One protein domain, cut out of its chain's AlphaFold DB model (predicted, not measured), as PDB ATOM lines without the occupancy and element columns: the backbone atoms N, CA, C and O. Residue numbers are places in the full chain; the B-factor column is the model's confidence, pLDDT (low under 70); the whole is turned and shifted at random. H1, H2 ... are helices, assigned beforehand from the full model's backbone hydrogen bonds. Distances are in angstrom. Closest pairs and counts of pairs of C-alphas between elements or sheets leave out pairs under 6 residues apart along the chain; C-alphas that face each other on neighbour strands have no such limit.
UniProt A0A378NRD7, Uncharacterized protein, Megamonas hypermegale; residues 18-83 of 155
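What this domain is: This is residues 18 to 83 of the 155 residues of an uncharacterized protein of Megamonas hypermegale (UniProt A0A378NRD7). Five short helices form a small, compact cluster, not a side-by-side bundle: H3 and H5, about perpendicular to each other, make its core, and H1 runs along one side of it. H2 packs on both H3 and H5 at one end of the longest axis, and H4 sits at the other end, meeting H3 at a corner. The printed part has 66 residues with five named helices, H1 to H5 in order, and no named strand; its class is all helix. The whole is compact, with a radius of gyration of the C-alphas of 11.0 A, and spans 32 by 22 by 18 A.

Where its parts are: H1, residues 18 to 27, begins at C-alpha 18 (-20.263, 30.750, -33.295) and is 14.5 A long. H2 is residues 32 to 38, 10.0 A. H3, residues 45 to 56, is 16.7 A long. H4 is residues 62 to 68, 10.4 A. H5, residues 72 to 82, is 16.0 A long and ends at C-alpha 82 (-13.712, 37.442, -38.084).

How they stand to each other: H3, with residues 48 to 52 alone, touches H5 at 75 degrees, about perpendicular; their closest C-alphas, Val 48 and Asp 72, are 6.9 A apart. H2 touches H5 at a steep tilt of 49 degrees, the same way, closest at the C-alphas of Ile 34 and Ile 79, 6.9 A. H2 also touches H3, closest at the C-alphas of Leu 33 and Asp 47, 5.4 A. H1 and H5 only just touch, with 3 pairs of C-alphas within 8 A, the closest Lys 22 and Asn 82, 6.5 A. H3 and H4 only just touch, with 3 such pairs, and only at the corner, closest at the C-alphas of Leu 56 and Tyr 65, 6.7 A. H2 and H4 are apart. In H1, H2 and H3 every O i to N i+4 pair is within hydrogen-bond range; in H4 2 of 3 are, in H5 6 of 7.

The domain as a whole: The two C-alphas farthest apart, Leu 40 and Thr 61, are 32.3 A apart. The printed part has no cut and no long link. Mean pLDDT of the printed part is 94.9, and no printed residue is under 70.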
ATOM      1  N   GLU A  18     -20.868  29.630 -32.564       95.56
ATOM      2  CA  GLU A  18     -20.263  30.750 -33.295       95.56
ATOM      3  C   GLU A  18     -19.384  31.650 -32.410       95.56
ATOM      4  O   GLU A  18     -18.264  31.997 -32.790       95.56
ATOM      5  N   GLU A  19     -19.854  32.016 -31.214       95.19
ATOM      6  CA  GLU A  19     -19.088  32.847 -30.277       95.19
ATOM      7  C   GLU A  19     -17.832  32.140 -29.766       95.19
ATOM      8  O   GLU A  19     -16.795  32.788 -29.602       95.19
ATOM      9  N   LYS A  20     -17.896  30.822 -29.540       94.88
ATOM     10  CA  LYS A  20     -16.722  30.026 -29.152       94.88
ATOM     11  C   LYS A  20     -15.667  30.039 -30.250       94.88
ATOM     12  O   LYS A  20     -14.501  30.299 -29.962       94.88
ATOM     13  N   VAL A  21     -16.079  29.849 -31.503       96.31
ATOM     14  CA  VAL A  21     -15.161  29.858 -32.649       96.31
ATOM     15  C   VAL A  21     -14.541  31.240 -32.859       96.31
ATOM     16  O   VAL A  21     -13.323  31.345 -32.993       96.31
ATOM     17  N   LYS A  22     -15.333  32.322 -32.810       96.12
ATOM     18  CA  LYS A  22     -14.800  33.698 -32.896       96.12
ATOM     19  C   LYS A  22     -13.810  33.996 -31.776       96.12
ATOM     20  O   LYS A  22     -12.759  34.588 -32.017       96.12
ATOM     21  N   PHE A  23     -14.134  33.576 -30.553       94.31
ATOM     22  CA  PHE A  23     -13.240  33.739 -29.417       94.31
ATOM     23  C   PHE A  23     -11.925  32.985 -29.637       94.31
ATOM     24  O   PHE A  23     -10.867  33.592 -29.475       94.31
ATOM     25  N   TYR A  24     -11.980  31.723 -30.071       94.81
ATOM     26  CA  TYR A  24     -10.793  30.926 -30.382       94.81
ATOM     27  C   TYR A  24      -9.912  31.612 -31.435       94.81
ATOM     28  O   TYR A  24      -8.738  31.874 -31.176       94.81
ATOM     29  N   ILE A  25     -10.494  32.029 -32.564       96.19
ATOM     30  CA  ILE A  25      -9.768  32.725 -33.639       96.19
ATOM     31  C   ILE A  25      -9.046  33.974 -33.115       96.19
ATOM     32  O   ILE A  25      -7.882  34.198 -33.428       96.19
ATOM     33  N   SER A  26      -9.707  34.760 -32.259       94.12
ATOM     34  CA  SER A  26      -9.121  35.982 -31.688       94.12
ATOM     35  C   SER A  26      -7.970  35.739 -30.701       94.12
ATOM     36  O   SER A  26      -7.245  36.678 -30.367       94.12
ATOM     37  N   LYS A  27      -7.831  34.516 -30.173       93.75
ATOM     38  CA  LYS A  27      -6.830  34.154 -29.157       93.75
ATOM     39  C   LYS A  27      -5.681  33.315 -29.696       93.75
ATOM     40  O   LYS A  27      -4.617  33.345 -29.089       93.75
ATOM     41  N   HIS A  28      -5.885  32.628 -30.814       94.50
ATOM     42  CA  HIS A  28      -4.939  31.672 -31.383       94.50
ATOM     43  C   HIS A  28      -4.418  32.133 -32.744       94.50
ATOM     44  O   HIS A  28      -4.466  31.413 -33.737       94.50
ATOM     45  N   THR A  29      -3.914  33.366 -32.805       90.69
ATOM     46  CA  THR A  29      -3.290  33.922 -34.021       90.69
ATOM     47  C   THR A  29      -1.996  33.206 -34.428       90.69
ATOM     48  O   THR A  29      -1.473  33.452 -35.509       90.69
ATOM     49  N   ASP A  30      -1.466  32.360 -33.546       91.69
ATOM     50  CA  ASP A  30      -0.329  31.463 -33.739       91.69
ATOM     51  C   ASP A  30      -0.714  30.101 -34.344       91.69
ATOM     52  O   ASP A  30       0.173  29.364 -34.768       91.69
ATOM     53  N   ASN A  31      -2.008  29.762 -34.427       96.38
ATOM     54  CA  ASN A  31      -2.468  28.593 -35.177       96.38
ATOM     55  C   ASN A  31      -2.077  28.736 -36.658       96.38
ATOM     56  O   ASN A  31      -2.312  29.790 -37.247       96.38
ATOM     57  N   ASN A  32      -1.531  27.682 -37.272       96.56
ATOM     58  CA  ASN A  32      -0.982  27.726 -38.635       96.56
ATOM     59  C   ASN A  32      -1.957  28.290 -39.678       96.56
ATOM     60  O   ASN A  32      -1.571  29.135 -40.490       96.56
ATOM     61  N   LEU A  33      -3.219  27.851 -39.654       97.62
ATOM     62  CA  LEU A  33      -4.219  28.300 -40.620       97.62
ATOM     63  C   LEU A  33      -4.552  29.778 -40.409       97.62
ATOM     64  O   LEU A  33      -4.563  30.557 -41.363       97.62
ATOM     65  N   ILE A  34      -4.800  30.172 -39.155       97.44
ATOM     66  CA  ILE A  34      -5.108  31.566 -38.804       97.44
ATOM     67  C   ILE A  34      -3.928  32.465 -39.171       97.44
ATOM     68  O   ILE A  34      -4.122  33.493 -39.819       97.44
ATOM     69  N   TYR A  35      -2.714  32.063 -38.797       97.06
ATOM     70  CA  TYR A  35      -1.484  32.780 -39.098       97.06
ATOM     71  C   TYR A  35      -1.332  33.000 -40.603       97.06
ATOM     72  O   TYR A  35      -1.111  34.131 -41.032       97.06
ATOM     73  N   SER A  36      -1.510  31.952 -41.410       97.25
ATOM     74  CA  SER A  36      -1.366  32.039 -42.864       97.25
ATOM     75  C   SER A  36      -2.392  32.997 -43.475       97.25
ATOM     76  O   SER A  36      -2.033  33.896 -44.234       97.25
ATOM     77  N   ILE A  37      -3.662  32.899 -43.063       95.44
ATOM     78  CA  ILE A  37      -4.736  33.788 -43.537       95.44
ATOM     79  C   ILE A  37      -4.459  35.251 -43.160       95.44
ATOM     80  O   ILE A  37      -4.574  36.141 -44.004       95.44
ATOM     81  N   VAL A  38      -4.084  35.514 -41.904       95.06
ATOM     82  CA  VAL A  38      -3.812  36.868 -41.397       95.06
ATOM     83  C   VAL A  38      -2.589  37.486 -42.070       95.06
ATOM     84  O   VAL A  38      -2.538  38.705 -42.237       95.06
ATOM     85  N   ASN A  39      -1.611  36.671 -42.467       96.56
ATOM     86  CA  ASN A  39      -0.372  37.135 -43.081       96.56
ATOM     87  C   ASN A  39      -0.363  37.044 -44.614       96.56
ATOM     88  O   ASN A  39       0.696  37.249 -45.199       96.56
ATOM     89  N   LEU A  40      -1.509  36.799 -45.263       95.88
ATOM     90  CA  LEU A  40      -1.597  36.638 -46.723       95.88
ATOM     91  C   LEU A  40      -0.563  35.626 -47.240       95.88
ATOM     92  O   LEU A  40       0.224  35.910 -48.141       95.88
ATOM     93  N   GLN A  41      -0.554  34.446 -46.632       95.75
ATOM     94  CA  GLN A  41       0.286  33.323 -47.020       95.75
ATOM     95  C   GLN A  41      -0.595  32.148 -47.439       95.75
ATOM     96  O   GLN A  41      -1.705  31.969 -46.932       95.75
ATOM     97  N   ALA A  42      -0.078  31.336 -48.362       94.56
ATOM     98  CA  ALA A  42      -0.681  30.052 -48.678       94.56
ATOM     99  C   ALA A  42      -0.764  29.185 -47.411       94.56
ATOM    100  O   ALA A  42       0.142  29.204 -46.579       94.56
ATOM    101  N   TYR A  43      -1.848  28.428 -47.292       94.94
ATOM    102  CA  TYR A  43      -2.053  27.433 -46.245       94.94
ATOM    103  C   TYR A  43      -2.184  26.053 -46.883       94.94
ATOM    104  O   TYR A  43      -2.622  25.928 -48.029       94.94
ATOM    105  N   GLU A  44      -1.838  25.015 -46.131       95.00
ATOM    106  CA  GLU A  44      -1.980  23.641 -46.594       95.00
ATOM    107  C   GLU A  44      -3.373  23.099 -46.247       95.00
ATOM    108  O   GLU A  44      -3.976  23.464 -45.234       95.00
ATOM    109  N   GLU A  45      -3.886  22.160 -47.048       94.94
ATOM    110  CA  GLU A  45      -5.158  21.486 -46.737       94.94
ATOM    111  C   GLU A  45      -5.113  20.799 -45.360       94.94
ATOM    112  O   GLU A  45      -6.117  20.751 -44.650       94.94
ATOM    113  N   SER A  46      -3.935  20.326 -44.936       96.62
ATOM    114  CA  SER A  46      -3.739  19.747 -43.606       96.62
ATOM    115  C   SER A  46      -3.988  20.740 -42.473       96.62
ATOM    116  O   SER A  46      -4.537  20.340 -41.450       96.62
ATOM    117  N   ASP A  47      -3.642  22.020 -42.644       97.44
ATOM    118  CA  ASP A  47      -3.902  23.041 -41.622       97.44
ATOM    119  C   ASP A  47      -5.412  23.277 -41.465       97.44
ATOM    120  O   ASP A  47      -5.905  23.472 -40.353       97.44
ATOM    121  N   VAL A  48      -6.170  23.180 -42.565       97.56
ATOM    122  CA  VAL A  48      -7.640  23.254 -42.548       97.56
ATOM    123  C   VAL A  48      -8.248  22.072 -41.804       97.56
ATOM    124  O   VAL A  48      -9.139  22.263 -40.977       97.56
ATOM    125  N   LEU A  49      -7.754  20.860 -42.058       97.06
ATOM    126  CA  LEU A  49      -8.236  19.654 -41.381       97.06
ATOM    127  C   LEU A  49      -7.898  19.656 -39.886       97.06
ATOM    128  O   LEU A  49      -8.754  19.323 -39.072       97.06
ATOM    129  N   MET A  50      -6.696  20.098 -39.509       96.12
ATOM    130  CA  MET A  50      -6.327  20.238 -38.099       96.12
ATOM    131  C   MET A  50      -7.216  21.255 -37.381       96.12
ATOM    132  O   MET A  50      -7.731  20.970 -36.302       96.12
ATOM    133  N   PHE A  51      -7.457  22.415 -37.997       97.38
ATOM    134  CA  PHE A  51      -8.356  23.419 -37.433       97.38
ATOM    135  C   PHE A  51      -9.790  22.891 -37.312       97.38
ATOM    136  O   PHE A  51     -10.463  23.110 -36.311       97.38
ATOM    137  N   LYS A  52     -10.268  22.145 -38.312       97.00
ATOM    138  CA  LYS A  52     -11.581  21.492 -38.282       97.00
ATOM    139  C   LYS A  52     -11.739  20.541 -37.096       97.00
ATOM    140  O   LYS A  52     -12.788  20.564 -36.454       97.00
ATOM    141  N   ASP A  53     -10.723  19.741 -36.788       95.12
ATOM    142  CA  ASP A  53     -10.753  18.837 -35.634       95.12
ATOM    143  C   ASP A  53     -10.850  19.611 -34.307       95.12
ATOM    144  O   ASP A  53     -11.603  19.219 -33.413       95.12
ATOM    145  N   GLU A  54     -10.166  20.756 -34.194       93.88
ATOM    146  CA  GLU A  54     -10.302  21.664 -33.044       93.88
ATOM    147  C   GLU A  54     -11.728  22.228 -32.937       93.88
ATOM    148  O   GLU A  54     -12.327  22.215 -31.859       93.88
ATOM    149  N   LEU A  55     -12.305  22.667 -34.064       95.38
ATOM    150  CA  LEU A  55     -13.667  23.201 -34.134       95.38
ATOM    151  C   LEU A  55     -14.728  22.181 -33.704       95.38
ATOM    152  O   LEU A  55     -15.643  22.526 -32.953       95.38
ATOM    153  N   LEU A  56     -14.596  20.922 -34.129       94.94
ATOM    154  CA  LEU A  56     -15.496  19.839 -33.718       94.94
ATOM    155  C   LEU A  56     -15.497  19.636 -32.196       94.94
ATOM    156  O   LEU A  56     -16.533  19.284 -31.634       94.94
ATOM    157  N   GLY A  57     -14.384  19.925 -31.516       91.94
ATOM    158  CA  GLY A  57     -14.295  19.895 -30.055       91.94
ATOM    159  C   GLY A  57     -15.123  20.974 -29.345       91.94
ATOM    160  O   GLY A  57     -15.452  20.813 -28.168       91.94
ATOM    161  N   PHE A  58     -15.487  22.065 -30.028       91.62
ATOM    162  CA  PHE A  58     -16.324  23.130 -29.455       91.62
ATOM    163  C   PHE A  58     -17.824  22.889 -29.641       91.62
ATOM    164  O   PHE A  58     -18.630  23.467 -28.898       91.62
ATOM    165  N   ALA A  59     -18.195  22.078 -30.634       93.00
ATOM    166  CA  ALA A  59     -19.576  21.779 -30.975       93.00
ATOM    167  C   ALA A  59     -20.173  20.763 -29.992       93.00
ATOM    168  O   ALA A  59     -19.553  19.755 -29.658       93.00
ATOM    169  N   LYS A  60     -21.405  21.001 -29.532       90.62
ATOM    170  CA  LYS A  60     -22.143  20.030 -28.706       90.62
ATOM    171  C   LYS A  60     -22.791  18.949 -29.569       90.62
ATOM    172  O   LYS A  60     -23.021  17.836 -29.097       90.62
ATOM    173  N   THR A  61     -23.108  19.284 -30.818       92.81
ATOM    174  CA  THR A  61     -23.714  18.386 -31.803       92.81
ATOM    175  C   THR A  61     -23.088  18.603 -33.178       92.81
ATOM    176  O   THR A  61     -22.549  19.666 -33.475       92.81
ATOM    177  N   GLN A  62     -23.206  17.600 -34.050       92.81
ATOM    178  CA  GLN A  62     -22.797  17.728 -35.449       92.81
ATOM    179  C   GLN A  62     -23.575  18.839 -36.177       92.81
ATOM    180  O   GLN A  62     -22.997  19.576 -36.965       92.81
ATOM    181  N   GLU A  63     -24.857  19.018 -35.852       93.75
ATOM    182  CA  GLU A  63     -25.706  20.062 -36.437       93.75
ATOM    183  C   GLU A  63     -25.214  21.481 -36.103       93.75
ATOM    184  O   GLU A  63     -25.215  22.347 -36.978       93.75
ATOM    185  N   GLU A  64     -24.737  21.729 -34.873       94.00
ATOM    186  CA  GLU A  64     -24.140  23.024 -34.502       94.00
ATOM    187  C   GLU A  64     -22.924  23.351 -35.379       94.00
ATOM    188  O   GLU A  64     -22.788  24.483 -35.849       94.00
ATOM    189  N   TYR A  65     -22.072  22.353 -35.637       95.62
ATOM    190  CA  TYR A  65     -20.925  22.493 -36.529       95.62
ATOM    191  C   TYR A  65     -21.370  22.755 -37.974       95.62
ATOM    192  O   TYR A  65     -20.953  23.743 -38.577       95.62
ATOM    193  N   GLU A  66     -22.244  21.909 -38.525       95.06
ATOM    194  CA  GLU A  66     -22.652  21.952 -39.936       95.06
ATOM    195  C   GLU A  66     -23.460  23.206 -40.288       95.06
ATOM    196  O   GLU A  66     -23.397  23.676 -41.425       95.06
ATOM    197  N   THR A  67     -24.153  23.798 -39.308       94.00
ATOM    198  CA  THR A  67     -24.854  25.081 -39.475       94.00
ATOM    199  C   THR A  67     -23.892  26.212 -39.851       94.00
ATOM    200  O   THR A  67     -24.243  27.086 -40.643       94.00
ATOM    201  N   LEU A  68     -22.671  26.200 -39.304       93.94
ATOM    202  CA  LEU A  68     -21.632  27.177 -39.639       93.94
ATOM    203  C   LEU A  68     -20.718  26.693 -40.771       93.94
ATOM    204  O   LEU A  68     -20.283  27.498 -41.596       93.94
ATOM    205  N   PHE A  69     -20.420  25.395 -40.807       96.50
ATOM    206  CA  PHE A  69     -19.359  24.810 -41.622       96.50
ATOM    207  C   PHE A  69     -19.850  23.584 -42.396       96.50
ATOM    208  O   PHE A  69     -19.493  22.445 -42.104       96.50
ATOM    209  N   TYR A  70     -20.631  23.818 -43.448       93.00
ATOM    210  CA  TYR A  70     -21.070  22.758 -44.367       93.00
ATOM    211  C   TYR A  70     -19.967  22.292 -45.340       93.00
ATOM    212  O   TYR A  70     -20.143  21.318 -46.070       93.00
ATOM    213  N   SER A  71     -18.837  23.005 -45.399       94.81
ATOM    214  CA  SER A  71     -17.650  22.628 -46.169       94.81
ATOM    215  C   SER A  71     -16.389  23.243 -45.566       94.81
ATOM    216  O   SER A  71     -16.458  24.277 -44.900       94.81
ATOM    217  N   ASP A  72     -15.229  22.659 -45.864       94.50
ATOM    218  CA  ASP A  72     -13.940  23.129 -45.340       94.50
ATOM    219  C   ASP A  72     -13.605  24.560 -45.814       94.50
ATOM    220  O   ASP A  72     -12.991  25.337 -45.089       94.50
ATOM    221  N   LYS A  73     -14.114  24.980 -46.984       92.56
ATOM    222  CA  LYS A  73     -13.983  26.369 -47.464       92.56
ATOM    223  C   LYS A  73     -14.655  27.384 -46.541       92.56
ATOM    224  O   LYS A  73     -14.159  28.498 -46.387       92.56
ATOM    225  N   GLU A  74     -15.775  27.021 -45.915       95.25
ATOM    226  CA  GLU A  74     -16.471  27.935 -45.004       95.25
ATOM    227  C   GLU A  74     -15.666  28.214 -43.734       95.25
ATOM    228  O   GLU A  74     -15.809  29.299 -43.178       95.25
ATOM    229  N   ILE A  75     -14.768  27.311 -43.324       96.31
ATOM    230  CA  ILE A  75     -13.824  27.555 -42.225       96.31
ATOM    231  C   ILE A  75     -12.911  28.730 -42.588       96.31
ATOM    232  O   ILE A  75     -12.846  29.719 -41.857       96.31
ATOM    233  N   VAL A  76     -12.277  28.669 -43.761       95.00
ATOM    234  CA  VAL A  76     -11.390  29.732 -44.265       95.00
ATOM    235  C   VAL A  76     -12.153  31.052 -44.407       95.00
ATOM    236  O   VAL A  76     -11.704  32.095 -43.924       95.00
ATOM    237  N   HIS A  77     -13.348  31.013 -45.006       94.50
ATOM    238  CA  HIS A  77     -14.199  32.195 -45.157       94.50
ATOM    239  C   HIS A  77     -14.617  32.791 -43.808       94.50
ATOM    240  O   HIS A  77     -14.796  34.003 -43.677       94.50
ATOM    241  N   PHE A  78     -14.845  31.950 -42.801       95.75
ATOM    242  CA  PHE A  78     -15.214  32.393 -41.467       95.75
ATOM    243  C   PHE A  78     -14.040  33.048 -40.750       95.75
ATOM    244  O   PHE A  78     -14.240  34.114 -40.172       95.75
ATOM    245  N   ILE A  79     -12.832  32.480 -40.830       95.69
ATOM    246  CA  ILE A  79     -11.633  33.098 -40.248       95.69
ATOM    247  C   ILE A  79     -11.447  34.497 -40.833       95.69
ATOM    248  O   ILE A  79     -11.463  35.461 -40.074       95.69
ATOM    249  N   ARG A  80     -11.415  34.635 -42.167       93.88
ATOM    250  CA  ARG A  80     -11.269  35.935 -42.858       93.88
ATOM    251  C   ARG A  80     -12.243  37.007 -42.385       93.88
ATOM    252  O   ARG A  80     -11.847  38.135 -42.110       93.88
ATOM    253  N   ARG A  81     -13.522  36.651 -42.246       94.06
ATOM    254  CA  ARG A  81     -14.567  37.595 -41.814       94.06
ATOM    255  C   ARG A  81     -14.415  38.051 -40.367       94.06
ATOM    256  O   ARG A  81     -14.949  39.097 -40.013       94.06
ATOM    257  N   ASN A  82     -13.750  37.255 -39.532       94.31
ATOM    258  CA  ASN A  82     -13.712  37.442 -38.084       94.31
ATOM    259  C   ASN A  82     -12.327  37.815 -37.546       94.31
ATOM    260  O   ASN A  82     -12.171  37.938 -36.331       94.31
ATOM    261  N   ILE A  83     -11.341  38.023 -38.420       93.56
ATOM    262  CA  ILE A  83     -10.016  38.502 -38.035       93.56
ATOM    263  C   ILE A  83      -9.508  39.568 -39.006       93.56
ATOM    264  O   ILE A  83      -9.764  39.529 -40.212       93.56
TER     265      ILE A  83